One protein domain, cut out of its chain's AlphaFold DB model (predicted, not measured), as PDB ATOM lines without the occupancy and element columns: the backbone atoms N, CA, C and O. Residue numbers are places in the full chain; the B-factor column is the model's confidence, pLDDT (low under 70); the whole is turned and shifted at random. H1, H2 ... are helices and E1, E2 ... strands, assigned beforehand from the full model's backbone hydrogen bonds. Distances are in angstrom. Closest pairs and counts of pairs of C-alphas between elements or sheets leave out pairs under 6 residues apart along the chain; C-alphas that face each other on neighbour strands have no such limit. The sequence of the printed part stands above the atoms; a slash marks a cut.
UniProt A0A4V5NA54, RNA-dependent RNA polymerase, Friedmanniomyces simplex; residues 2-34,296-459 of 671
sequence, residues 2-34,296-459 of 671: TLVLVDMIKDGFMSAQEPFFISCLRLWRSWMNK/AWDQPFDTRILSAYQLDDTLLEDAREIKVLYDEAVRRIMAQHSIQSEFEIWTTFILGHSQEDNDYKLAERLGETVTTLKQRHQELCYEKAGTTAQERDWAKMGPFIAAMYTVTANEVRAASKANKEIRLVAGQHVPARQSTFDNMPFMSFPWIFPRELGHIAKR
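What this domain is: This is residues 2 to 34 and 296 to 459 of the 671 residues of the protein "RNA-dependent RNA polymerase" of Friedmanniomyces simplex (UniProt A0A4V5NA54). Three long helices make a V: H4 and H6 lie side by side as one limb, and H7, crossing the first part of H4, makes the other. H5 sits between the limb of H4 and H6 and the helix H2, the shorter helices H1, H2, H3 and H8 lie to one side of the V, and the hairpin E1 and E2 sticks out beyond the end of H7, with the long stretch of residues 432 to 449 leading back from it to H8. The printed part has 197 residues and is mostly helix, with eight named helices and two strands in the order H1 to H7, E1, E2, H8; the sheet E1 - E2 is antiparallel. It is compact, with a radius of gyration of the C-alphas of 17.5 A, and spans 56 by 45 by 30 A.

Where its parts are: H1 is residues 2 to 10, beginning at C-alpha 2 (337.177, 361.426, 149.721), and H2 is residues 19 to 34, 22.3 A long. H3 is residues 303 to 306. H4, residues 313 to 337, is 36.2 A long, and H5 is residues 342 to 347. H6, residues 359 to 384, is 37.0 A long. H7, residues 394 to 419, is 36.9 A long and begins at C-alpha 394 (335.747, 335.628, 152.788). E1 is residues 422 to 425, E2 residues 428 to 431, and H8 residues 450 to 457, ending at C-alpha 457 (325.514, 345.413, 151.518).

How they stand to each other: H1 touches H8 at a shallow tilt of 4 degrees, the same way; their closest C-alphas, of Met 8 and Gly 454, are 6.8 A apart. H2, with residues 23 to 27 alone, touches H5, about perpendicular at 74 degrees; the closest C-alphas are those of Cys 24 and Phe 343, 6.2 A. H3 touches H8, closest at the C-alphas of Arg 304 and Ala 457, 5.0 A. H4 touches H6 at a shallow tilt of 19 degrees, opposite ways, closest at the C-alphas of Asp 318 and Lys 384, 6.7 A. H4 touches H7 with residues 315 to 323 alone, at a steep tilt of 67 degrees; the C-alphas of Ala 319 and Met 404 are closest, 5.1 A. H6 and H7 are close but not clearly touching. In the hairpin E1 and E2, N 423 and O 430 are 2.8 A apart, within hydrogen-bond range. Every O i to N i+4 pair is within range in H1, H2, H4, H5, H6 and H8; in H7 it is 21 of 22, and H3 is too short for such a pair.

The domain as a whole: The C-alphas farthest apart, of Gln 390 and Gly 427, are 61.0 A apart. Residues 35 to 295 are not printed, and C-alphas 34 and 296 are 19.7 A apart across this cut. The links H5 to H6 and E2 to H8 are long. Mean pLDDT of the printed part is 91.0; residues 354 to 360, 425 to 426 and 428 are under 70.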
ATOM      1  N   THR A   2     338.389 361.160 150.534       81.25
ATOM      2  CA  THR A   2     337.177 361.426 149.721       81.25
ATOM      3  C   THR A   2     336.744 360.327 148.738       81.25
ATOM      4  O   THR A   2     335.557 360.031 148.658       81.25
ATOM      5  N   LEU A   3     337.674 359.662 148.038       87.56
ATOM      6  CA  LEU A   3     337.341 358.564 147.110       87.56
ATOM      7  C   LEU A   3     336.644 357.372 147.797       87.56
ATOM      8  O   LEU A   3     335.808 356.721 147.179       87.56
ATOM      9  N   VAL A   4     336.934 357.116 149.079       91.06
ATOM     10  CA  VAL A   4     336.269 356.058 149.860       91.06
ATOM     11  C   VAL A   4     334.808 356.425 150.126       91.06
ATOM     12  O   VAL A   4     333.939 355.575 149.981       91.06
ATOM     13  N   LEU A   5     334.516 357.700 150.419       93.75
ATOM     14  CA  LEU A   5     333.140 358.189 150.566       93.75
ATOM     15  C   LEU A   5     332.368 358.084 149.239       93.75
ATOM     16  O   LEU A   5     331.208 357.690 149.236       93.75
ATOM     17  N   VAL A   6     333.022 358.358 148.105       93.06
ATOM     18  CA  VAL A   6     332.433 358.174 146.766       93.06
ATOM     19  C   VAL A   6     332.113 356.700 146.479       93.06
ATOM     20  O   VAL A   6     331.061 356.404 145.912       93.06
ATOM     21  N   ASP A   7     332.964 355.758 146.892       92.81
ATOM     22  CA  ASP A   7     332.653 354.327 146.783       92.81
ATOM     23  C   ASP A   7     331.525 353.908 147.755       92.81
ATOM     24  O   ASP A   7     330.611 353.199 147.340       92.81
ATOM     25  N   MET A   8     331.477 354.452 148.979       95.94
ATOM     26  CA  MET A   8     330.368 354.242 149.929       95.94
ATOM     27  C   MET A   8     329.014 354.762 149.394       95.94
ATOM     28  O   MET A   8     327.981 354.120 149.605       95.94
ATOM     29  N   ILE A   9     329.002 355.867 148.635       95.81
ATOM     30  CA  ILE A   9     327.812 356.333 147.895       95.81
ATOM     31  C   ILE A   9     327.398 355.291 146.848       95.81
ATOM     32  O   ILE A   9     326.235 354.892 146.813       95.81
ATOM     33  N   LYS A  10     328.341 354.782 146.038       93.88
ATOM     34  CA  LYS A  10     328.068 353.718 145.049       93.88
ATOM     35  C   LYS A  10     327.597 352.418 145.703       93.88
ATOM     36  O   LYS A  10     326.929 351.623 145.040       93.88
ATOM     37  N   ASP A  11     327.970 352.152 146.954       95.56
ATOM     38  CA  ASP A  11     327.506 351.017 147.767       95.56
ATOM     39  C   ASP A  11     326.115 351.238 148.395       95.56
ATOM     40  O   ASP A  11     325.511 350.308 148.941       95.56
ATOM     41  N   GLY A  12     325.541 352.431 148.222       96.06
ATOM     42  CA  GLY A  12     324.172 352.773 148.600       96.06
ATOM     43  C   GLY A  12     324.012 353.237 150.046       96.06
ATOM     44  O   GLY A  12     322.881 353.409 150.488       96.06
ATOM     45  N   PHE A  13     325.104 353.465 150.786       97.06
ATOM     46  CA  PHE A  13     325.034 353.890 152.193       97.06
ATOM     47  C   PHE A  13     324.390 355.273 152.373       97.06
ATOM     48  O   PHE A  13     323.736 355.517 153.383       97.06
ATOM     49  N   MET A  14     324.470 356.134 151.352       95.31
ATOM     50  CA  MET A  14     323.712 357.389 151.295       95.31
ATOM     51  C   MET A  14     322.198 357.142 151.224       95.31
ATOM     52  O   MET A  14     321.442 357.699 152.013       95.31
ATOM     53  N   SER A  15     321.750 356.265 150.321       94.88
ATOM     54  CA  SER A  15     320.333 355.901 150.167       94.88
ATOM     55  C   SER A  15     319.780 355.132 151.372       94.88
ATOM     56  O   SER A  15     318.584 355.193 151.634       94.88
ATOM     57  N   ALA A  16     320.643 354.419 152.100       95.12
ATOM     58  CA  ALA A  16     320.305 353.710 153.331       95.12
ATOM     59  C   ALA A  16     320.280 354.610 154.586       95.12
ATOM     60  O   ALA A  16     319.923 354.114 155.650       95.12
ATOM     61  N   GLN A  17     320.657 355.895 154.475       96.44
ATOM     62  CA  GLN A  17     320.845 356.825 155.604       96.44
ATOM     63  C   GLN A  17     321.771 356.262 156.700       96.44
ATOM     64  O   GLN A  17     321.523 356.415 157.894       96.44
ATOM     65  N   GLU A  18     322.849 355.585 156.294       97.50
ATOM     66  CA  GLU A  18     323.719 354.861 157.223       97.50
ATOM     67  C   GLU A  18     324.401 355.836 158.218       97.50
ATOM     68  O   GLU A  18     325.031 356.808 157.786       97.50
ATOM     69  N   PRO A  19     324.279 355.626 159.544       97.44
ATOM     70  CA  PRO A  19     324.591 356.644 160.549       97.44
ATOM     71  C   PRO A  19     326.063 357.076 160.591       97.44
ATOM     72  O   PRO A  19     326.340 358.254 160.834       97.44
ATOM     73  N   PHE A  20     327.026 356.190 160.326       97.88
ATOM     74  CA  PHE A  20     328.433 356.584 160.239       97.88
ATOM     75  C   PHE A  20     328.697 357.391 158.965       97.88
ATOM     76  O   PHE A  20     329.256 358.487 159.026       97.88
ATOM     77  N   PHE A  21     328.243 356.896 157.813       97.19
ATOM     78  CA  PHE A  21     328.442 357.559 156.527       97.19
ATOM     79  C   PHE A  21     327.775 358.946 156.473       97.19
ATOM     80  O   PHE A  21     328.404 359.917 156.045       97.19
ATOM     81  N   ILE A  22     326.540 359.075 156.967       97.50
ATOM     82  CA  ILE A  22     325.845 360.367 157.068       97.50
ATOM     83  C   ILE A  22     326.564 361.299 158.055       97.50
ATOM     84  O   ILE A  22     326.670 362.496 157.780       97.50
ATOM     85  N   SER A  23     327.147 360.781 159.142       97.69
ATOM     86  CA  SER A  23     328.016 361.584 160.021       97.69
ATOM     87  C   SER A  23     329.256 362.096 159.277       97.69
ATOM     88  O   SER A  23     329.570 363.279 159.376       97.69
ATOM     89  N   CYS A  24     329.914 361.272 158.453       97.19
ATOM     90  CA  CYS A  24     331.027 361.723 157.609       97.19
ATOM     91  C   CYS A  24     330.615 362.802 156.591       97.19
ATOM     92  O   CYS A  24     331.388 363.733 156.365       97.19
ATOM     93  N   LEU A  25     329.410 362.732 156.007       95.88
ATOM     94  CA  LEU A  25     328.896 363.792 155.127       95.88
ATOM     95  C   LEU A  25     328.577 365.091 155.888       95.88
ATOM     96  O   LEU A  25     328.926 366.174 155.420       95.88
ATOM     97  N   ARG A  26     327.956 365.004 157.073       96.25
ATOM     98  CA  ARG A  26     327.684 366.175 157.931       96.25
ATOM     99  C   ARG A  26     328.983 366.834 158.414       96.25
ATOM    100  O   ARG A  26     329.072 368.064 158.420       96.25
ATOM    101  N   LEU A  27     330.004 366.041 158.747       96.12
ATOM    102  CA  LEU A  27     331.347 366.530 159.057       96.12
ATOM    103  C   LEU A  27     331.976 367.224 157.845       96.12
ATOM    104  O   LEU A  27     332.428 368.357 157.967       96.12
ATOM    105  N   TRP A  28     331.946 366.595 156.665       94.38
ATOM    106  CA  TRP A  28     332.480 367.185 155.432       94.38
ATOM    107  C   TRP A  28     331.818 368.529 155.088       94.38
ATOM    108  O   TRP A  28     332.523 369.481 154.757       94.38
ATOM    109  N   ARG A  29     330.492 368.654 155.259       93.75
ATOM    110  CA  ARG A  29     329.769 369.935 155.125       93.75
ATOM    111  C   ARG A  29     330.307 370.994 156.093       93.75
ATOM    112  O   ARG A  29     330.569 372.122 155.683       93.75
ATOM    113  N   SER A  30     330.483 370.629 157.361       94.44
ATOM    114  CA  SER A  30     330.958 371.534 158.420       94.44
ATOM    115  C   SER A  30     332.407 371.980 158.167       94.44
ATOM    116  O   SER A  30     332.727 373.164 158.238       94.44
ATOM    117  N   TRP A  31     333.261 371.041 157.753       92.56
ATOM    118  CA  TRP A  31     334.656 371.263 157.376       92.56
ATOM    119  C   TRP A  31     334.803 372.140 156.125       92.56
ATOM    120  O   TRP A  31     335.646 373.036 156.103       92.56
ATOM    121  N   MET A  32     333.954 371.951 155.108       91.50
ATOM    122  CA  MET A  32     333.953 372.811 153.921       91.50
ATOM    123  C   MET A  32     333.559 374.251 154.278       91.50
ATOM    124  O   MET A  32     334.241 375.183 153.865       91.50
ATOM    125  N   ASN A  33     332.527 374.442 155.111       91.69
ATOM    126  CA  ASN A  33     332.130 375.774 155.589       91.69
ATOM    127  C   ASN A  33     333.226 376.430 156.449       91.69
ATOM    128  O   ASN A  33     333.503 377.616 156.276       91.69
ATOM    129  N   LYS A  34     333.927 375.660 157.297       90.88
ATOM    130  CA  LYS A  34     335.126 376.131 158.014       90.88
ATOM    131  C   LYS A  34     336.188 376.666 157.043       90.88
ATOM    132  O   LYS A  34     336.655 377.790 157.203       90.88
ATOM    133  N   ALA A 296     324.971 361.509 163.286       95.12
ATOM    134  CA  ALA A 296     323.695 360.883 162.946       95.12
ATOM    135  C   ALA A 296     323.357 359.666 163.836       95.12
ATOM    136  O   ALA A 296     322.874 358.645 163.351       95.12
ATOM    137  N   TRP A 297     323.611 359.757 165.150       93.44
ATOM    138  CA  TRP A 297     323.346 358.697 166.149       93.44
ATOM    139  C   TRP A 297     321.856 358.319 166.322       93.44
ATOM    140  O   TRP A 297     321.498 357.436 167.110       93.44
ATOM    141  N   ASP A 298     320.969 359.047 165.656       88.62
ATOM    142  CA  ASP A 298     319.533 358.828 165.572       88.62
ATOM    143  C   ASP A 298     319.119 357.944 164.382       88.62
ATOM    144  O   ASP A 298     318.032 357.364 164.420       88.62
ATOM    145  N   GLN A 299     319.970 357.819 163.359       92.75
ATOM    146  CA  GLN A 299     319.650 357.144 162.100       92.75
ATOM    147  C   GLN A 299     319.795 355.608 162.181       92.75
ATOM    148  O   GLN A 299     320.572 355.080 162.987       92.75
ATOM    149  N   PRO A 300     319.041 354.845 161.366       93.69
ATOM    150  CA  PRO A 300     319.059 353.388 161.412       93.69
ATOM    151  C   PRO A 300     320.311 352.792 160.746       93.69
ATOM    152  O   PRO A 300     320.531 352.944 159.551       93.69
ATOM    153  N   PHE A 301     321.087 352.011 161.506       97.44
ATOM    154  CA  PHE A 301     322.137 351.139 160.955       97.44
ATOM    155  C   PHE A 301     321.589 350.198 159.868       97.44
ATOM    156  O   PHE A 301     320.495 349.639 160.016       97.44
ATOM    157  N   ASP A 302     322.381 349.991 158.815       97.50
ATOM    158  CA  ASP A 302     321.974 349.380 157.551       97.50
ATOM    159  C   ASP A 302     321.528 347.917 157.720       97.50
ATOM    160  O   ASP A 302     322.306 347.011 158.049       97.50
ATOM    161  N   THR A 303     320.246 347.673 157.449       96.75
ATOM    162  CA  THR A 303     319.629 346.347 157.555       96.75
ATOM    163  C   THR A 303     320.215 345.344 156.564       96.75
ATOM    164  O   THR A 303     320.215 344.149 156.859       96.75
ATOM    165  N   ARG A 304     320.787 345.799 155.437       97.06
ATOM    166  CA  ARG A 304     321.437 344.939 154.432       97.06
ATOM    167  C   ARG A 304     322.654 344.209 154.997       97.06
ATOM    168  O   ARG A 304     322.946 343.112 154.531       97.06
ATOM    169  N   ILE A 305     323.338 344.808 155.977       97.38
ATOM    170  CA  ILE A 305     324.489 344.220 156.677       97.38
ATOM    171  C   ILE A 305     324.012 343.435 157.902       97.38
ATOM    172  O   ILE A 305     324.367 342.269 158.058       97.38
ATOM    173  N   LEU A 306     323.144 344.033 158.727       96.94
ATOM    174  CA  LEU A 306     322.636 343.410 159.958       96.94
ATOM    175  C   LEU A 306     321.847 342.110 159.724       96.94
ATOM    176  O   LEU A 306     321.746 341.295 160.635       96.94
ATOM    177  N   SER A 307     321.284 341.905 158.527       95.75
ATOM    178  CA  SER A 307     320.582 340.670 158.151       95.75
ATOM    179  C   SER A 307     321.353 339.804 157.140       95.75
ATOM    180  O   SER A 307     320.742 338.959 156.481       95.75
ATOM    181  N   ALA A 308     322.652 340.047 156.925       94.81
ATOM    182  CA  ALA A 308     323.433 339.332 155.910       94.81
ATOM    183  C   ALA A 308     323.849 337.916 156.338       94.81
ATOM    184  O   ALA A 308     323.964 337.032 155.489       94.81
ATOM    185  N   TYR A 309     324.057 337.706 157.638       95.00
ATOM    186  CA  TYR A 309     324.562 336.463 158.219       95.00
ATOM    187  C   TYR A 309     323.771 336.091 159.475       95.00
ATOM    188  O   TYR A 309     323.204 336.952 160.146       95.00
ATOM    189  N   GLN A 310     323.764 334.801 159.808       93.62
ATOM    190  CA  GLN A 310     323.487 334.352 161.170       93.62
ATOM    191  C   GLN A 310     324.815 334.410 161.927       93.62
ATOM    192  O   GLN A 310     325.802 333.844 161.462       93.62
ATOM    193  N   LEU A 311     324.842 335.155 163.029       94.69
ATOM    194  CA  LEU A 311     326.027 335.385 163.851       94.69
ATOM    195  C   LEU A 311     325.867 334.607 165.157       94.69
ATOM    196  O   LEU A 311     324.770 334.590 165.719       94.69
ATOM    197  N   ASP A 312     326.938 333.976 165.625       92.25
ATOM    198  CA  ASP A 312     326.993 333.353 166.948       92.25
ATOM    199  C   ASP A 312     327.545 334.319 168.012       92.25
ATOM    200  O   ASP A 312     328.174 335.335 167.703       92.25
ATOM    201  N   ASP A 313     327.277 334.007 169.283       94.94
ATOM    202  CA  ASP A 313     327.677 334.852 170.414       94.94
ATOM    203  C   ASP A 313     329.206 334.946 170.565       94.94
ATOM    204  O   ASP A 313     329.719 335.974 171.001       94.94
ATOM    205  N   THR A 314     329.947 333.907 170.160       94.94
ATOM    206  CA  THR A 314     331.419 333.893 170.160       94.94
ATOM    207  C   THR A 314     331.999 334.933 169.204       94.94
ATOM    208  O   THR A 314     332.827 335.743 169.610       94.94
ATOM    209  N   LEU A 315     331.499 334.989 167.969       94.56
ATOM    210  CA  LEU A 315     331.913 335.949 166.947       94.56
ATOM    211  C   LEU A 315     331.548 337.397 167.321       94.56
ATOM    212  O   LEU A 315     332.267 338.337 166.978       94.56
ATOM    213  N   LEU A 316     330.432 337.587 168.035       97.69
ATOM    214  CA  LEU A 316     330.031 338.885 168.585       97.69
ATOM    215  C   LEU A 316     330.941 339.337 169.737       97.69
ATOM    216  O   LEU A 316     331.224 340.531 169.838       97.69
ATOM    217  N   GLU A 317     331.424 338.423 170.578       97.75
ATOM    218  CA  GLU A 317     332.326 338.773 171.679       97.75
ATOM    219  C   GLU A 317     333.779 338.961 171.208       97.75
ATOM    220  O   GLU A 317     334.416 339.940 171.594       97.75
ATOM    221  N   ASP A 318     334.271 338.152 170.261       97.44
ATOM    222  CA  ASP A 318     335.560 338.390 169.589       97.44
ATOM    223  C   ASP A 318     335.600 339.767 168.902       97.44
ATOM    224  O   ASP A 318     336.593 340.496 168.987       97.44
ATOM    225  N   ALA A 319     334.499 340.167 168.254       98.00
ATOM    226  CA  ALA A 319     334.362 341.499 167.674       98.00
ATOM    227  C   ALA A 319     334.302 342.611 168.741       98.00
ATOM    228  O   ALA A 319     334.788 343.717 168.486       98.00
ATOM    229  N   ARG A 320     333.751 342.341 169.934       98.38
ATOM    230  CA  ARG A 320     333.741 343.280 171.071       98.38
ATOM    231  C   ARG A 320     335.134 343.487 171.652       98.38
ATOM    232  O   ARG A 320     335.513 344.635 171.870       98.38
ATOM    233  N   GLU A 321     335.900 342.418 171.869       98.06
ATOM    234  CA  GLU A 321     337.267 342.508 172.400       98.06
ATOM    235  C   GLU A 321     338.139 343.433 171.539       98.06
ATOM    236  O   GLU A 321     338.767 344.358 172.059       98.06
ATOM    237  N   ILE A 322     338.123 343.258 170.209       98.19
ATOM    238  CA  ILE A 322     338.874 344.144 169.306       98.19
ATOM    239  C   ILE A 322     338.294 345.566 169.316       98.19
ATOM    240  O   ILE A 322     339.065 346.527 169.278       98.19
ATOM    241  N   LYS A 323     336.962 345.734 169.399       98.31
ATOM    242  CA  LYS A 323     336.347 347.068 169.457       98.31
ATOM    243  C   LYS A 323     336.835 347.871 170.662       98.31
ATOM    244  O   LYS A 323     337.135 349.046 170.500       98.31
ATOM    245  N   VAL A 324     336.972 347.257 171.840       98.31
ATOM    246  CA  VAL A 324     337.501 347.941 173.037       98.31
ATOM    247  C   VAL A 324     338.913 348.478 172.776       98.31
ATOM    248  O   VAL A 324     339.166 349.663 172.995       98.31
ATOM    249  N   LEU A 325     339.804 347.650 172.217       98.19
ATOM    250  CA  LEU A 325     341.177 348.049 171.869       98.19
ATOM    251  C   LEU A 325     341.213 349.164 170.807       98.19
ATOM    252  O   LEU A 325     342.024 350.090 170.901       98.19
ATOM    253  N   TYR A 326     340.319 349.097 169.817       98.44
ATOM    254  CA  TYR A 326     340.184 350.112 168.774       98.44
ATOM    255  C   TYR A 326     339.692 351.451 169.339       98.44
ATOM    256  O   TYR A 326     340.307 352.488 169.093       98.44
ATOM    257  N   ASP A 327     338.619 351.430 170.129       97.88
ATOM    258  CA  ASP A 327     338.040 352.604 170.775       97.88
ATOM    259  C   ASP A 327     339.062 353.290 171.712       97.88
ATOM    260  O   ASP A 327     339.183 354.516 171.704       97.88
ATOM    261  N   GLU A 328     339.843 352.524 172.485       97.69
ATOM    262  CA  GLU A 328     340.956 353.050 173.293       97.69
ATOM    263  C   GLU A 328     342.050 353.708 172.441       97.69
ATOM    264  O   GLU A 328     342.545 354.788 172.781       97.69
ATOM    265  N   ALA A 329     342.435 353.077 171.328       97.44
ATOM    266  CA  ALA A 329     343.445 353.615 170.426       97.44
ATOM    267  C   ALA A 329     342.973 354.912 169.744       97.44
ATOM    268  O   ALA A 329     343.749 355.864 169.652       97.44
ATOM    269  N   VAL A 330     341.698 354.997 169.341       96.75
ATOM    270  CA  VAL A 330     341.092 356.227 168.804       96.75
ATOM    271  C   VAL A 330     341.064 357.332 169.865       96.75
ATOM    272  O   VAL A 330     341.539 358.433 169.582       96.75
ATOM    273  N   ARG A 331     340.618 357.050 171.103       95.50
ATOM    274  CA  ARG A 331     340.631 358.040 172.206       95.50
ATOM    275  C   ARG A 331     342.033 358.580 172.492       95.50
ATOM    276  O   ARG A 331     342.180 359.767 172.766       95.50
ATOM    277  N   ARG A 332     343.072 357.743 172.386       95.25
ATOM    278  CA  ARG A 332     344.470 358.171 172.570       95.25
ATOM    279  C   ARG A 332     344.924 359.168 171.501       95.25
ATOM    280  O   ARG A 332     345.545 360.167 171.847       95.25
ATOM    281  N   ILE A 333     344.586 358.927 170.231       92.75
ATOM    282  CA  ILE A 333     344.920 359.836 169.118       92.75
ATOM    283  C   ILE A 333     344.122 361.146 169.236       92.75
ATOM    284  O   ILE A 333     344.679 362.224 169.038       92.75
ATOM    285  N   MET A 334     342.841 361.064 169.616       92.44
ATOM    286  CA  MET A 334     341.992 362.230 169.895       92.44
ATOM    287  C   MET A 334     342.600 363.124 170.982       92.44
ATOM    288  O   MET A 334     342.807 364.315 170.747       92.44
ATOM    289  N   ALA A 335     342.971 362.545 172.129       91.69
ATOM    290  CA  ALA A 335     343.602 363.270 173.229       91.69
ATOM    291  C   ALA A 335     344.960 363.885 172.837       91.69
ATOM    292  O   ALA A 335     345.229 365.032 173.183       91.69
ATOM    293  N   GLN A 336     345.791 363.162 172.074       89.31
ATOM    294  CA  GLN A 336     347.116 363.627 171.637       89.31
ATOM    295  C   GLN A 336     347.070 364.862 170.716       89.31
ATOM    296  O   GLN A 336     348.043 365.614 170.653       89.31
ATOM    297  N   HIS A 337     345.975 365.070 169.983       87.00
ATOM    298  CA  HIS A 337     345.840 366.160 169.007       87.00
ATOM    299  C   HIS A 337     344.695 367.140 169.318       87.00
ATOM    300  O   HIS A 337     344.398 368.012 168.504       87.00
ATOM    301  N   SER A 338     344.061 367.006 170.488       88.50
ATOM    302  CA  SER A 338     342.889 367.794 170.906       88.50
ATOM    303  C   SER A 338     341.712 367.726 169.912       88.50
ATOM    304  O   SER A 338     340.991 368.704 169.727       88.50
ATOM    305  N   ILE A 339     341.523 366.569 169.268       91.38
ATOM    306  CA  ILE A 339     340.460 366.322 168.278       91.38
ATOM    307  C   ILE A 339     339.227 365.756 168.994       91.38
ATOM    308  O   ILE A 339     339.342 364.802 169.763       91.38
ATOM    309  N   GLN A 340     338.047 366.321 168.730       89.88
ATOM    310  CA  GLN A 340     336.831 366.032 169.502       89.88
ATOM    311  C   GLN A 340     336.078 364.772 169.055       89.88
ATOM    312  O   GLN A 340     335.320 364.215 169.847       89.88
ATOM    313  N   SER A 341     336.272 364.291 167.820       93.88
ATOM    314  CA  SER A 341     335.470 363.179 167.297       93.88
ATOM    315  C   SER A 341     336.238 362.104 166.518       93.88
ATOM    316  O   SER A 341     337.172 362.365 165.761       93.88
ATOM    317  N   GLU A 342     335.755 360.862 166.618       95.75
ATOM    318  CA  GLU A 342     336.220 359.727 165.805       95.75
ATOM    319  C   GLU A 342     336.069 359.959 164.288       95.75
ATOM    320  O   GLU A 342     336.812 359.392 163.484       95.75
ATOM    321  N   PHE A 343     335.114 360.801 163.880       96.25
ATOM    322  CA  PHE A 343     334.821 361.082 162.478       96.25
ATOM    323  C   PHE A 343     335.931 361.932 161.867       96.25
ATOM    324  O   PHE A 343     336.364 361.652 160.751       96.25
ATOM    325  N   GLU A 344     336.443 362.915 162.607       94.38
ATOM    326  CA  GLU A 344     337.616 363.707 162.230       94.38
ATOM    327  C   GLU A 344     338.858 362.823 162.095       94.38
ATOM    328  O   GLU A 344     339.549 362.906 161.082       94.38
ATOM    329  N   ILE A 345     339.081 361.901 163.041       93.75
ATOM    330  CA  ILE A 345     340.159 360.902 162.959       93.75
ATOM    331  C   ILE A 345     340.005 360.030 161.705       93.75
ATOM    332  O   ILE A 345     340.937 359.903 160.914       93.75
ATOM    333  N   TRP A 346     338.833 359.436 161.465       94.19
ATOM    334  CA  TRP A 346     338.653 358.506 160.346       94.19
ATOM    335  C   TRP A 346     338.694 359.193 158.972       94.19
ATOM    336  O   TRP A 346     339.179 358.582 158.012       94.19
ATOM    337  N   THR A 347     338.183 360.426 158.863       92.56
ATOM    338  CA  THR A 347     338.074 361.186 157.598       92.56
ATOM    339  C   THR A 347     339.270 362.084 157.285       92.56
ATOM    340  O   THR A 347     339.459 362.413 156.113       92.56
ATOM    341  N   THR A 348     340.035 362.475 158.312       90.62
ATOM    342  CA  THR A 348     341.000 363.592 158.351       90.62
ATOM    343  C   THR A 348     340.403 364.980 158.049       90.62
ATOM    344  O   THR A 348     341.124 365.883 157.630       90.62
ATOM    345  N   PHE A 349     339.093 365.183 158.252       91.50
ATOM    346  CA  PHE A 349     338.401 366.471 158.065       91.50
ATOM    347  C   PHE A 349     338.338 367.290 159.368       91.50
ATOM    348  O   PHE A 349     337.273 367.471 159.949       91.50
ATOM    349  N   ILE A 350     339.490 367.776 159.843       89.94
ATOM    350  CA  ILE A 350     339.639 368.332 161.202       89.94
ATOM    351  C   ILE A 350     338.960 369.702 161.378       89.94
ATOM    352  O   ILE A 350     339.262 370.658 160.653       89.94
ATOM    353  N   LEU A 351     338.079 369.812 162.378       88.25
ATOM    354  CA  LEU A 351     337.401 371.053 162.758       88.25
ATOM    355  C   LEU A 351     338.198 371.842 163.803       88.25
ATOM    356  O   LEU A 351     338.275 373.064 163.685       88.25
ATOM    357  N   GLY A 352     338.864 371.174 164.747       82.00
ATOM    358  CA  GLY A 352     339.718 371.806 165.762       82.00
ATOM    359  C   GLY A 352     340.908 370.936 166.177       82.00
ATOM    360  O   GLY A 352     340.850 369.714 166.077       82.00
ATOM    361  N   HIS A 353     341.997 371.582 166.597       73.69
ATOM    362  CA  HIS A 353     343.209 370.966 167.148       73.69
ATOM    363  C   HIS A 353     344.023 372.010 167.934       73.69
ATOM    364  O   HIS A 353     343.707 373.203 167.897       73.69
ATOM    365  N   SER A 354     345.088 371.587 168.621       63.28
ATOM    366  CA  SER A 354     346.045 372.500 169.260       63.28
ATOM    367  C   SER A 354     346.740 373.411 168.229       63.28
ATOM    368  O   SER A 354     347.130 372.964 167.148       63.28
ATOM    369  N   GLN A 355     346.919 374.700 168.549       57.47
ATOM    370  CA  GLN A 355     347.476 375.705 167.616       57.47
ATOM    371  C   GLN A 355     348.998 375.585 167.373       57.47
ATOM    372  O   GLN A 355     349.580 376.432 166.698       57.47
ATOM    373  N   GLU A 356     349.653 374.564 167.932       53.72
ATOM    374  CA  GLU A 356     351.097 374.330 167.793       53.72
ATOM    375  C   GLU A 356     351.457 373.670 166.450       53.72
ATOM    376  O   GLU A 356     352.537 373.905 165.906       53.72
ATOM    377  N   ASP A 357     350.535 372.886 165.879       56.16
ATOM    378  CA  ASP A 357     350.680 372.281 164.555       56.16
ATOM    379  C   ASP A 357     350.036 373.137 163.452       56.16
ATOM    380  O   ASP A 357     348.965 373.720 163.613       56.16
ATOM    381  N   ASN A 358     350.657 373.133 162.272       64.88
ATOM    382  CA  ASN A 358     350.061 373.654 161.039       64.88
ATOM    383  C   ASN A 358     349.045 372.640 160.483       64.88
ATOM    384  O   ASN A 358     349.402 371.472 160.307       64.88
ATOM    385  N   ASP A 359     347.840 373.105 160.133       68.50
ATOM    386  CA  ASP A 359     346.712 372.344 159.570       68.50
ATOM    387  C   ASP A 359     347.147 371.246 158.575       68.50
ATOM    388  O   ASP A 359     346.689 370.104 158.645       68.50
ATOM    389  N   TYR A 360     348.056 371.586 157.650       67.44
ATOM    390  CA  TYR A 360     348.558 370.680 156.613       67.44
ATOM    391  C   TYR A 360     349.422 369.555 157.199       67.44
ATOM    392  O   TYR A 360     349.199 368.378 156.911       67.44
ATOM    393  N   LYS A 361     350.393 369.910 158.052       75.56
ATOM    394  CA  LYS A 361     351.322 368.951 158.676       75.56
ATOM    395  C   LYS A 361     350.589 368.010 159.631       75.56
ATOM    396  O   LYS A 361     350.921 366.827 159.695       75.56
ATOM    397  N   LEU A 362     349.570 368.514 160.332       80.31
ATOM    398  CA  LEU A 362     348.690 367.684 161.150       80.31
ATOM    399  C   LEU A 362     347.927 366.676 160.284       80.31
ATOM    400  O   LEU A 362     347.919 365.494 160.616       80.31
ATOM    401  N   ALA A 363     347.316 367.111 159.177       79.19
ATOM    402  CA  ALA A 363     346.550 366.227 158.298       79.19
ATOM    403  C   ALA A 363     347.413 365.112 157.674       79.19
ATOM    404  O   ALA A 363     346.967 363.966 157.600       79.19
ATOM    405  N   GLU A 364     348.654 365.420 157.281       81.88
ATOM    406  CA  GLU A 364     349.633 364.445 156.778       81.88
ATOM    407  C   GLU A 364     350.012 363.411 157.857       81.88
ATOM    408  O   GLU A 364     349.768 362.213 157.683       81.88
ATOM    409  N   ARG A 365     350.504 363.872 159.017       84.62
ATOM    410  CA  ARG A 365     350.912 363.021 160.155       84.62
ATOM    411  C   ARG A 365     349.760 362.172 160.702       84.62
ATOM    412  O   ARG A 365     349.941 361.006 161.064       84.62
ATOM    413  N   LEU A 366     348.557 362.741 160.763       86.81
ATOM    414  CA  LEU A 366     347.358 362.023 161.182       86.81
ATOM    415  C   LEU A 366     346.956 360.973 160.139       86.81
ATOM    416  O   LEU A 366     346.547 359.882 160.521       86.81
ATOM    417  N   GLY A 367     347.131 361.245 158.843       87.69
ATOM    418  CA  GLY A 367     346.926 360.270 157.770       87.69
ATOM    419  C   GLY A 367     347.779 359.006 157.937       87.69
ATOM    420  O   GLY A 367     347.251 357.895 157.855       87.69
ATOM    421  N   GLU A 368     349.071 359.156 158.245       89.69
ATOM    422  CA  GLU A 368     349.968 358.027 158.553       89.69
ATOM    423  C   GLU A 368     349.522 357.270 159.819       89.69
ATOM    424  O   GLU A 368     349.422 356.038 159.827       89.69
ATOM    425  N   THR A 369     349.178 358.014 160.875       91.50
ATOM    426  CA  THR A 369     348.714 357.470 162.164       91.50
ATOM    427  C   THR A 369     347.421 356.662 162.007       91.50
ATOM    428  O   THR A 369     347.306 355.549 162.518       91.50
ATOM    429  N   VAL A 370     346.457 357.178 161.242       90.75
ATOM    430  CA  VAL A 370     345.155 356.549 160.963       90.75
ATOM    431  C   VAL A 370     345.299 355.338 160.039       90.75
ATOM    432  O   VAL A 370     344.593 354.345 160.229       90.75
ATOM    433  N   THR A 371     346.224 355.365 159.076       92.31
ATOM    434  CA  THR A 371     346.564 354.179 158.273       92.31
ATOM    435  C   THR A 371     347.163 353.080 159.157       92.31
ATOM    436  O   THR A 371     346.726 351.932 159.069       92.31
ATOM    437  N   THR A 372     348.076 353.428 160.070       94.81
ATOM    438  CA  THR A 372     348.692 352.486 161.027       94.81
ATOM    439  C   THR A 372     347.655 351.895 161.992       94.81
ATOM    440  O   THR A 372     347.606 350.681 162.195       94.81
ATOM    441  N   LEU A 373     346.761 352.735 162.531       95.38
ATOM    442  CA  LEU A 373     345.617 352.325 163.352       95.38
ATOM    443  C   LEU A 373     344.739 351.299 162.620       95.38
ATOM    444  O   LEU A 373     344.381 350.275 163.204       95.38
ATOM    445  N   LYS A 374     344.389 351.573 161.355       95.25
ATOM    446  CA  LYS A 374     343.546 350.694 160.534       95.25
ATOM    447  C   LYS A 374     344.241 349.356 160.270       95.25
ATOM    448  O   LYS A 374     343.627 348.325 160.519       95.25
ATOM    449  N   GLN A 375     345.510 349.358 159.856       94.81
ATOM    450  CA  GLN A 375     346.281 348.134 159.594       94.81
ATOM    451  C   GLN A 375     346.358 347.223 160.829       94.81
ATOM    452  O   GLN A 375     345.925 346.075 160.760       94.81
ATOM    453  N   ARG A 376     346.783 347.755 161.984       96.12
ATOM    454  CA  ARG A 376     346.902 346.985 163.235       96.12
ATOM    455  C   ARG A 376     345.591 346.313 163.659       96.12
ATOM    456  O   ARG A 376     345.604 345.178 164.126       96.12
ATOM    457  N   HIS A 377     344.455 346.999 163.529       97.38
ATOM    458  CA  HIS A 377     343.168 346.425 163.936       97.38
ATOM    459  C   HIS A 377     342.577 345.490 162.875       97.38
ATOM    460  O   HIS A 377     341.919 344.521 163.243       97.38
ATOM    461  N   GLN A 378     342.867 345.699 161.584       97.00
ATOM    462  CA  GLN A 378     342.582 344.702 160.545       97.00
ATOM    463  C   GLN A 378     343.349 343.396 160.806       97.00
ATOM    464  O   GLN A 378     342.765 342.326 160.666       97.00
ATOM    465  N   GLU A 379     344.616 343.471 161.229       96.31
ATOM    466  CA  GLU A 379     345.442 342.302 161.571       96.31
ATOM    467  C   GLU A 379     344.858 341.489 162.731       96.31
ATOM    468  O   GLU A 379     344.665 340.283 162.578       96.31
ATOM    469  N   LEU A 380     344.454 342.150 163.823       96.81
ATOM    470  CA  LEU A 380     343.730 341.505 164.927       96.81
ATOM    471  C   LEU A 380     342.412 340.854 164.466       96.81
ATOM    472  O   LEU A 380     342.059 339.774 164.936       96.81
ATOM    473  N   CYS A 381     341.690 341.479 163.524       97.25
ATOM    474  CA  CYS A 381     340.466 340.902 162.962       97.25
ATOM    475  C   CYS A 381     340.752 339.661 162.105       97.25
ATOM    476  O   CYS A 381     339.994 338.700 162.188       97.25
ATOM    477  N   TYR A 382     341.830 339.642 161.308       96.31
ATOM    478  CA  TYR A 382     342.223 338.443 160.556       96.31
ATOM    479  C   TYR A 382     342.594 337.292 161.506       96.31
ATOM    480  O   TYR A 382     342.138 336.169 161.292       96.31
ATOM    481  N   GLU A 383     343.359 337.577 162.568       94.69
ATOM    482  CA  GLU A 383     343.772 336.590 163.574       94.69
ATOM    483  C   GLU A 383     342.563 335.967 164.290       94.69
ATOM    484  O   GLU A 383     342.384 334.749 164.237       94.69
ATOM    485  N   LYS A 384     341.682 336.791 164.880       94.94
ATOM    486  CA  LYS A 384     340.449 336.320 165.543       94.94
ATOM    487  C   LYS A 384     339.500 335.597 164.583       94.94
ATOM    488  O   LYS A 384     338.912 334.590 164.959       94.94
ATOM    489  N   ALA A 385     339.390 336.043 163.330       93.69
ATOM    490  CA  ALA A 385     338.601 335.349 162.313       93.69
ATOM    491  C   ALA A 385     339.238 334.032 161.820       93.69
ATOM    492  O   ALA A 385     338.599 333.310 161.058       93.69
ATOM    493  N   GLY A 386     340.477 333.695 162.202       93.69
ATOM    494  CA  GLY A 386     341.153 332.466 161.774       93.69
ATOM    495  C   GLY A 386     341.643 332.493 160.319       93.69
ATOM    496  O   GLY A 386     341.513 331.498 159.592       93.69
ATOM    497  N   THR A 387     342.169 333.630 159.864       92.88
ATOM    498  CA  THR A 387     342.816 333.802 158.550       92.88
ATOM    499  C   THR A 387     344.001 334.775 158.645       92.88
ATOM    500  O   THR A 387     344.456 335.119 159.732       92.88
ATOM    501  N   THR A 388     344.551 335.205 157.510       90.69
ATOM    502  CA  THR A 388     345.716 336.096 157.439       90.69
ATOM    503  C   THR A 388     345.468 337.279 156.504       90.69
ATOM    504  O   THR A 388     344.590 337.238 155.637       90.69
ATOM    505  N   ALA A 389     346.293 338.324 156.619       85.12
ATOM    506  CA  ALA A 389     346.248 339.499 155.743       85.12
ATOM    507  C   ALA A 389     346.551 339.184 154.259       85.12
ATOM    508  O   ALA A 389     346.300 340.025 153.386       85.12
ATOM    509  N   GLN A 390     347.089 337.993 153.975       85.94
ATOM    510  CA  GLN A 390     347.391 337.460 152.647       85.94
ATOM    511  C   GLN A 390     346.243 336.599 152.096       85.94
ATOM    512  O   GLN A 390     345.902 336.735 150.926       85.94
ATOM    513  N   GLU A 391     345.638 335.742 152.925       86.50
ATOM    514  CA  GLU A 391     344.517 334.868 152.537       86.50
ATOM    515  C   GLU A 391     343.186 335.618 152.412       86.50
ATOM    516  O   GLU A 391     342.478 335.450 151.421       86.50
ATOM    517  N   ARG A 392     342.843 336.426 153.430       86.75
ATOM    518  CA  ARG A 392     341.580 337.178 153.553       86.75
ATOM    519  C   ARG A 392     340.333 336.334 153.267       86.75
ATOM    520  O   ARG A 392     339.453 336.753 152.512       86.75
ATOM    521  N   ASP A 393     340.264 335.144 153.862       91.38
ATOM    522  CA  ASP A 393     339.202 334.165 153.615       91.38
ATOM    523  C   ASP A 393     337.799 334.761 153.845       91.38
ATOM    524  O   ASP A 393     337.375 335.016 154.977       91.38
ATOM    525  N   TRP A 394     337.059 334.978 152.753       93.44
ATOM    526  CA  TRP A 394     335.747 335.628 152.788       93.44
ATOM    527  C   TRP A 394     334.692 334.829 153.559       93.44
ATOM    528  O   TRP A 394     333.769 335.426 154.114       93.44
ATOM    529  N   ALA A 395     334.829 333.499 153.635       91.81
ATOM    530  CA  ALA A 395     333.898 332.665 154.392       91.81
ATOM    531  C   ALA A 395     333.964 332.954 155.902       91.81
ATOM    532  O   ALA A 395     332.971 332.759 156.598       91.81
ATOM    533  N   LYS A 396     335.107 333.464 156.383       93.38
ATOM    534  CA  LYS A 396     335.343 333.874 157.774       93.38
ATOM    535  C   LYS A 396     335.166 335.384 157.957       93.38
ATOM    536  O   LYS A 396     334.450 335.827 158.852       93.38
ATOM    537  N   MET A 397     335.761 336.184 157.066       95.25
ATOM    538  CA  MET A 397     335.751 337.648 157.173       95.25
ATOM    539  C   MET A 397     334.374 338.275 156.941       95.25
ATOM    540  O   MET A 397     334.057 339.262 157.595       95.25
ATOM    541  N   GLY A 398     333.541 337.718 156.054       95.31
ATOM    542  CA  GLY A 398     332.184 338.224 155.819       95.31
ATOM    543  C   GLY A 398     331.323 338.227 157.094       95.31
ATOM    544  O   GLY A 398     330.856 339.294 157.500       95.31
ATOM    545  N   PRO A 399     331.168 337.070 157.774       96.69
ATOM    546  CA  PRO A 399     330.543 336.996 159.094       96.69
ATOM    547  C   PRO A 399     331.219 337.889 160.143       96.69
ATOM    548  O   PRO A 399     330.521 338.624 160.836       96.69
ATOM    549  N   PHE A 400     332.557 337.879 160.244       97.56
ATOM    550  CA  PHE A 400     333.277 338.659 161.261       97.56
ATOM    551  C   PHE A 400     333.016 340.170 161.124       97.56
ATOM    552  O   PHE A 400     332.698 340.848 162.097       97.56
ATOM    553  N   ILE A 401     333.056 340.704 159.901       97.94
ATOM    554  CA  ILE A 401     332.800 342.127 159.626       97.94
ATOM    555  C   ILE A 401     331.325 342.486 159.885       97.94
ATOM    556  O   ILE A 401     331.029 343.569 160.397       97.94
ATOM    557  N   ALA A 402     330.390 341.567 159.623       97.94
ATOM    558  CA  ALA A 402     328.993 341.738 160.023       97.94
ATOM    559  C   ALA A 402     328.803 341.702 161.555       97.94
ATOM    560  O   ALA A 402     327.961 342.442 162.071       97.94
ATOM    561  N   ALA A 403     329.607 340.932 162.298       98.44
ATOM    562  CA  ALA A 403     329.642 340.973 163.761       98.44
ATOM    563  C   ALA A 403     330.192 342.309 164.286       98.44
ATOM    564  O   ALA A 403     329.520 342.943 165.099       98.44
ATOM    565  N   MET A 404     331.311 342.815 163.748       98.56
ATOM    566  CA  MET A 404     331.839 344.156 164.068       98.56
ATOM    567  C   MET A 404     330.774 345.250 163.882       98.56
ATOM    568  O   MET A 404     330.599 346.116 164.745       98.56
ATOM    569  N   TYR A 405     330.028 345.197 162.772       98.62
ATOM    570  CA  TYR A 405     328.939 346.136 162.486       98.62
ATOM    571  C   TYR A 405     327.755 345.965 163.452       98.62
ATOM    572  O   TYR A 405     327.200 346.950 163.933       98.62
ATOM    573  N   THR A 406     327.402 344.724 163.800       98.44
ATOM    574  CA  THR A 406     326.283 344.405 164.702       98.44
ATOM    575  C   THR A 406     326.558 344.806 166.153       98.44
ATOM    576  O   THR A 406     325.691 345.409 166.785       98.44
ATOM    577  N   VAL A 407     327.764 344.548 166.674       98.44
ATOM    578  CA  VAL A 407     328.206 345.004 168.007       98.44
ATOM    579  C   VAL A 407     328.115 346.527 168.097       98.44
ATOM    580  O   VAL A 407     327.436 347.056 168.976       98.44
ATOM    581  N   THR A 408     328.699 347.218 167.117       98.31
ATOM    582  CA  THR A 408     328.692 348.684 167.010       98.31
ATOM    583  C   THR A 408     327.269 349.250 166.949       98.31
ATOM    584  O   THR A 408     326.925 350.166 167.700       98.31
ATOM    585  N   ALA A 409     326.405 348.670 166.111       98.00
ATOM    586  CA  ALA A 409     325.007 349.074 165.997       98.00
ATOM    587  C   ALA A 409     324.232 348.885 167.309       98.00
ATOM    588  O   ALA A 409     323.406 349.725 167.665       98.00
ATOM    589  N   ASN A 410     324.483 347.796 168.037       97.25
ATOM    590  CA  ASN A 410     323.801 347.499 169.294       97.25
ATOM    591  C   ASN A 410     324.236 348.442 170.425       97.25
ATOM    592  O   ASN A 410     323.378 348.933 171.159       97.25
ATOM    593  N   GLU A 411     325.528 348.760 170.528       97.19
ATOM    594  CA  GLU A 411     326.058 349.722 171.502       97.19
ATOM    595  C   GLU A 411     325.485 351.129 171.283       97.19
ATOM    596  O   GLU A 411     324.941 351.736 172.209       97.19
ATOM    597  N   VAL A 412     325.520 351.631 170.044       96.38
ATOM    598  CA  VAL A 412     324.993 352.966 169.716       96.38
ATOM    599  C   VAL A 412     323.476 353.030 169.878       96.38
ATOM    600  O   VAL A 412     322.969 354.024 170.396       96.38
ATOM    601  N   ARG A 413     322.732 351.969 169.532       95.00
ATOM    602  CA  ARG A 413     321.285 351.881 169.814       95.00
ATOM    603  C   ARG A 413     320.986 351.882 171.313       95.00
ATOM    604  O   ARG A 413     320.045 352.555 171.726       95.00
ATOM    605  N   ALA A 414     321.765 351.161 172.122       93.50
ATOM    606  CA  ALA A 414     321.588 351.124 173.572       93.50
ATOM    607  C   ALA A 414     321.836 352.503 174.206       93.50
ATOM    608  O   ALA A 414     320.999 352.976 174.974       93.50
ATOM    609  N   ALA A 415     322.919 353.186 173.817       92.56
ATOM    610  CA  ALA A 415     323.210 354.547 174.263       92.56
ATOM    611  C   ALA A 415     322.154 355.558 173.776       92.56
ATOM    612  O   ALA A 415     321.568 356.269 174.587       92.56
ATOM    613  N   SER A 416     321.825 355.565 172.478       89.38
ATOM    614  CA  SER A 416     320.811 356.454 171.882       89.38
ATOM    615  C   SER A 416     319.435 356.267 172.539       89.38
ATOM    616  O   SER A 416     318.727 357.247 172.767       89.38
ATOM    617  N   LYS A 417     319.073 355.033 172.931       87.56
ATOM    618  CA  LYS A 417     317.876 354.761 173.743       87.56
ATOM    619  C   LYS A 417     317.997 355.346 175.153       87.56
ATOM    620  O   LYS A 417     317.102 356.080 175.552       87.56
ATOM    621  N   ALA A 418     319.073 355.047 175.885       86.62
ATOM    622  CA  ALA A 418     319.275 355.507 177.264       86.62
ATOM    623  C   ALA A 418     319.313 357.045 177.385       86.62
ATOM    624  O   ALA A 418     318.836 357.600 178.368       86.62
ATOM    625  N   ASN A 419     319.825 357.740 176.365       85.06
ATOM    626  CA  ASN A 419     319.817 359.204 176.279       85.06
ATOM    627  C   ASN A 419     318.387 359.759 176.148       85.06
ATOM    628  O   ASN A 419     318.037 360.761 176.770       85.06
ATOM    629  N   LYS A 420     317.546 359.068 175.368       82.19
ATOM    630  CA  LYS A 420     316.151 359.431 175.064       82.19
ATOM    631  C   LYS A 420     315.135 358.946 176.108       82.19
ATOM    632  O   LYS A 420     313.941 359.176 175.929       82.19
ATOM    633  N   GLU A 421     315.560 358.284 177.186       81.75
ATOM    634  CA  GLU A 421     314.663 357.954 178.301       81.75
ATOM    635  C   GLU A 421     314.193 359.244 178.982       81.75
ATOM    636  O   GLU A 421     315.004 360.046 179.432       81.75
ATOM    637  N   ILE A 422     312.881 359.470 179.048       77.94
ATOM    638  CA  ILE A 422     312.327 360.704 179.612       77.94
ATOM    639  C   ILE A 422     312.397 360.648 181.143       77.94
ATOM    640  O   ILE A 422     311.951 359.679 181.759       77.94
ATOM    641  N   ARG A 423     312.921 361.709 181.760       76.00
ATOM    642  CA  ARG A 423     312.965 361.911 183.212       76.00
ATOM    643  C   ARG A 423     312.144 363.136 183.597       76.00
ATOM    644  O   ARG A 423     312.110 364.131 182.879       76.00
ATOM    645  N   LEU A 424     311.488 363.052 184.753       74.94
ATOM    646  CA  LEU A 424     310.773 364.178 185.343       74.94
ATOM    647  C   LEU A 424     311.760 365.016 186.167       74.94
ATOM    648  O   LEU A 424     312.231 364.558 187.208       74.94
ATOM    649  N   VAL A 425     312.059 366.232 185.714       69.50
ATOM    650  CA  VAL A 425     312.945 367.189 186.398       69.50
ATOM    651  C   VAL A 425     312.167 368.486 186.593       69.50
ATOM    652  O   VAL A 425     311.568 368.989 185.649       69.50
ATOM    653  N   ALA A 426     312.088 368.983 187.832       68.88
ATOM    654  CA  ALA A 426     311.299 370.170 188.208       68.88
ATOM    655  C   ALA A 426     309.814 370.172 187.742       68.88
ATOM    656  O   ALA A 426     309.173 371.216 187.694       68.88
ATOM    657  N   GLY A 427     309.244 369.003 187.416       71.44
ATOM    658  CA  GLY A 427     307.887 368.858 186.868       71.44
ATOM    659  C   GLY A 427     307.801 368.864 185.334       71.44
ATOM    660  O   GLY A 427     306.755 368.513 184.790       71.44
ATOM    661  N   GLN A 428     308.891 369.180 184.631       59.56
ATOM    662  CA  GLN A 428     309.006 369.043 183.179       59.56
ATOM    663  C   GLN A 428     309.526 367.652 182.787       59.56
ATOM    664  O   GLN A 428     310.233 366.987 183.545       59.56
ATOM    665  N   HIS A 429     309.151 367.202 181.589       71.31
ATOM    666  CA  HIS A 429     309.557 365.919 181.017       71.31
ATOM    667  C   HIS A 429     310.710 366.144 180.032       71.31
ATOM    668  O   HIS A 429     310.475 366.553 178.898       71.31
ATOM    669  N   VAL A 430     311.943 365.875 180.463       71.69
ATOM    670  CA  VAL A 430     313.168 366.111 179.677       71.69
ATOM    671  C   VAL A 430     313.882 364.793 179.343       71.69
ATOM    672  O   VAL A 430     313.739 363.821 180.091       71.69
ATOM    673  N   PRO A 431     314.655 364.702 178.243       72.75
ATOM    674  CA  PRO A 431     315.525 363.552 177.988       72.75
ATOM    675  C   PRO A 431     316.547 363.351 179.118       72.75
ATOM    676  O   PRO A 431     317.048 364.318 179.687       72.75
ATOM    677  N   ALA A 432     316.893 362.101 179.434       71.19
ATOM    678  CA  ALA A 432     317.801 361.761 180.533       71.19
ATOM    679  C   ALA A 432     319.202 362.374 180.400       71.19
ATOM    680  O   ALA A 432     319.858 362.590 181.422       71.19
ATOM    681  N   ARG A 433     319.669 362.579 179.161       78.50
ATOM    682  CA  ARG A 433     320.882 363.326 178.792       78.50
ATOM    683  C   ARG A 433     320.895 363.593 177.284       78.50
ATOM    684  O   ARG A 433     320.455 362.746 176.506       78.50
ATOM    685  N   GLN A 434     321.445 364.727 176.864       81.19
ATOM    686  CA  GLN A 434     321.753 364.993 175.456       81.19
ATOM    687  C   GLN A 434     322.853 364.034 174.961       81.19
ATOM    688  O   GLN A 434     323.717 363.623 175.736       81.19
ATOM    689  N   SER A 435     322.839 363.658 173.680       85.69
ATOM    690  CA  SER A 435     323.926 362.865 173.086       85.69
ATOM    691  C   SER A 435     325.154 363.735 172.822       85.69
ATOM    692  O   SER A 435     325.056 364.706 172.075       85.69
ATOM    693  N   THR A 436     326.301 363.365 173.394       89.62
ATOM    694  CA  THR A 436     327.596 364.050 173.213       89.62
ATOM    695  C   THR A 436     328.676 363.057 172.783       89.62
ATOM    696  O   THR A 436     328.497 361.843 172.917       89.62
ATOM    697  N   PHE A 437     329.809 363.560 172.282       89.12
ATOM    698  CA  PHE A 437     330.943 362.723 171.868       89.12
ATOM    699  C   PHE A 437     331.504 361.856 173.010       89.12
ATOM    700  O   PHE A 437     331.961 360.745 172.757       89.12
ATOM    701  N   ASP A 438     331.393 362.309 174.262       86.38
ATOM    702  CA  ASP A 438     331.859 361.579 175.451       86.38
ATOM    703  C   ASP A 438     330.918 360.443 175.873       86.38
ATOM    704  O   ASP A 438     331.345 359.489 176.526       86.38
ATOM    705  N   ASN A 439     329.621 360.546 175.546       89.25
ATOM    706  CA  ASN A 439     328.586 359.644 176.065       89.25
ATOM    707  C   ASN A 439     328.001 358.661 175.039       89.25
ATOM    708  O   ASN A 439     327.227 357.772 175.422       89.25
ATOM    709  N   MET A 440     328.403 358.792 173.771       94.62
ATOM    710  CA  MET A 440     328.009 357.933 172.655       94.62
ATOM    711  C   MET A 440     329.149 356.985 172.229       94.62
ATOM    712  O   MET A 440     330.270 357.442 172.011       94.62
ATOM    713  N   PRO A 441     328.893 355.670 172.059       96.12
ATOM    714  CA  PRO A 441     329.886 354.725 171.549       96.12
ATOM    715  C   PRO A 441     330.347 355.042 170.122       96.12
ATOM    716  O   PRO A 441     329.575 355.539 169.301       96.12
ATOM    717  N   PHE A 442     331.599 354.695 169.823       97.88
ATOM    718  CA  PHE A 442     332.217 354.940 168.520       97.88
ATOM    719  C   PHE A 442     331.669 354.013 167.426       97.88
ATOM    720  O   PHE A 442     331.558 352.800 167.625       97.88
ATOM    721  N   MET A 443     331.366 354.597 166.265       97.94
ATOM    722  CA  MET A 443     330.828 353.962 165.060       97.94
ATOM    723  C   MET A 443     331.891 353.559 164.025       97.94
ATOM    724  O   MET A 443     331.601 352.744 163.152       97.94
ATOM    725  N   SER A 444     333.105 354.107 164.091       97.75
ATOM    726  CA  SER A 444     334.156 353.971 163.064       97.75
ATOM    727  C   SER A 444     334.813 352.588 162.962       97.75
ATOM    728  O   SER A 444     335.417 352.285 161.930       97.75
ATOM    729  N   PHE A 445     334.668 351.730 163.976       98.44
ATOM    730  CA  PHE A 445     335.318 350.414 164.060       98.44
ATOM    731  C   PHE A 445     335.083 349.485 162.846       98.44
ATOM    732  O   PHE A 445     336.063 349.102 162.204       98.44
ATOM    733  N   PRO A 446     333.842 349.134 162.445       98.12
ATOM    734  CA  PRO A 446     333.613 348.314 161.249       98.12
ATOM    735  C   PRO A 446     334.126 348.989 159.965       98.12
ATOM    736  O   PRO A 446     334.544 348.315 159.026       98.12
ATOM    737  N   TRP A 447     334.189 350.324 159.935       97.56
ATOM    738  CA  TRP A 447     334.661 351.109 158.792       97.56
ATOM    739  C   TRP A 447     336.186 351.131 158.628       97.56
ATOM    740  O   TRP A 447     336.705 351.868 157.787       97.56
ATOM    741  N   ILE A 448     336.930 350.283 159.349       96.94
ATOM    742  CA  ILE A 448     338.259 349.851 158.888       96.94
ATOM    743  C   ILE A 448     338.166 348.904 157.670       96.94
ATOM    744  O   ILE A 448     339.156 348.772 156.954       96.94
ATOM    745  N   PHE A 449     336.990 348.329 157.376       96.88
ATOM    746  CA  PHE A 449     336.710 347.462 156.218       96.88
ATOM    747  C   PHE A 449     335.594 348.020 155.290       96.88
ATOM    748  O   PHE A 449     334.562 347.377 155.074       96.88
ATOM    749  N   PRO A 450     335.734 349.242 154.730       95.56
ATOM    750  CA  PRO A 450     334.643 349.913 154.015       95.56
ATOM    751  C   PRO A 450     334.237 349.215 152.705       95.56
ATOM    752  O   PRO A 450     333.071 349.273 152.317       95.56
ATOM    753  N   ARG A 451     335.172 348.538 152.024       94.81
ATOM    754  CA  ARG A 451     334.909 347.840 150.749       94.81
ATOM    755  C   ARG A 451     334.151 346.540 150.978       94.81
ATOM    756  O   ARG A 451     333.245 346.195 150.227       94.81
ATOM    757  N   GLU A 452     334.516 345.844 152.040       96.06
ATOM    758  CA  GLU A 452     333.945 344.585 152.479       96.06
ATOM    759  C   GLU A 452     332.514 344.801 152.994       96.06
ATOM    760  O   GLU A 452     331.610 344.074 152.584       96.06
ATOM    761  N   LEU A 453     332.265 345.862 153.776       97.38
ATOM    762  CA  LEU A 453     330.907 346.304 154.124       97.38
ATOM    763  C   LEU A 453     330.072 346.588 152.864       97.38
ATOM    764  O   LEU A 453     328.935 346.128 152.762       97.38
ATOM    765  N   GLY A 454     330.645 347.272 151.867       96.31
ATOM    766  CA  GLY A 454     330.016 347.495 150.561       96.31
ATOM    767  C   GLY A 454     329.703 346.204 149.793       96.31
ATOM    768  O   GLY A 454     328.642 346.079 149.175       96.31
ATOM    769  N   HIS A 455     330.581 345.201 149.868       95.38
ATOM    770  CA  HIS A 455     330.355 343.870 149.298       95.38
ATOM    771  C   HIS A 455     329.209 343.130 150.003       95.38
ATOM    772  O   HIS A 455     328.320 342.623 149.314       95.38
ATOM    773  N   ILE A 456     329.158 343.146 151.340       96.06
ATOM    774  CA  ILE A 456     328.055 342.576 152.135       96.06
ATOM    775  C   ILE A 456     326.731 343.269 151.775       96.06
ATOM    776  O   ILE A 456     325.769 342.608 151.382       96.06
ATOM    777  N   ALA A 457     326.700 344.604 151.803       95.50
ATOM    778  CA  ALA A 457     325.514 345.413 151.518       95.50
ATOM    779  C   ALA A 457     324.982 345.256 150.075       95.50
ATOM    780  O   ALA A 457     323.790 345.453 149.820       95.50
ATOM    781  N   LYS A 458     325.846 344.864 149.127       93.75
ATOM    782  CA  LYS A 458     325.495 344.500 147.740       93.75
ATOM    783  C   LYS A 458     325.305 342.995 147.506       93.75
ATOM    784  O   LYS A 458     325.033 342.612 146.369       93.75
ATOM    785  N   ARG A 459     325.465 342.149 148.532       87.81
ATOM    786  CA  ARG A 459     325.471 340.673 148.449       87.81
ATOM    787  C   ARG A 459     326.439 340.128 147.384       87.81
ATOM    788  O   ARG A 459     326.114 339.203 146.643       87.81
TER     789      ARG A 459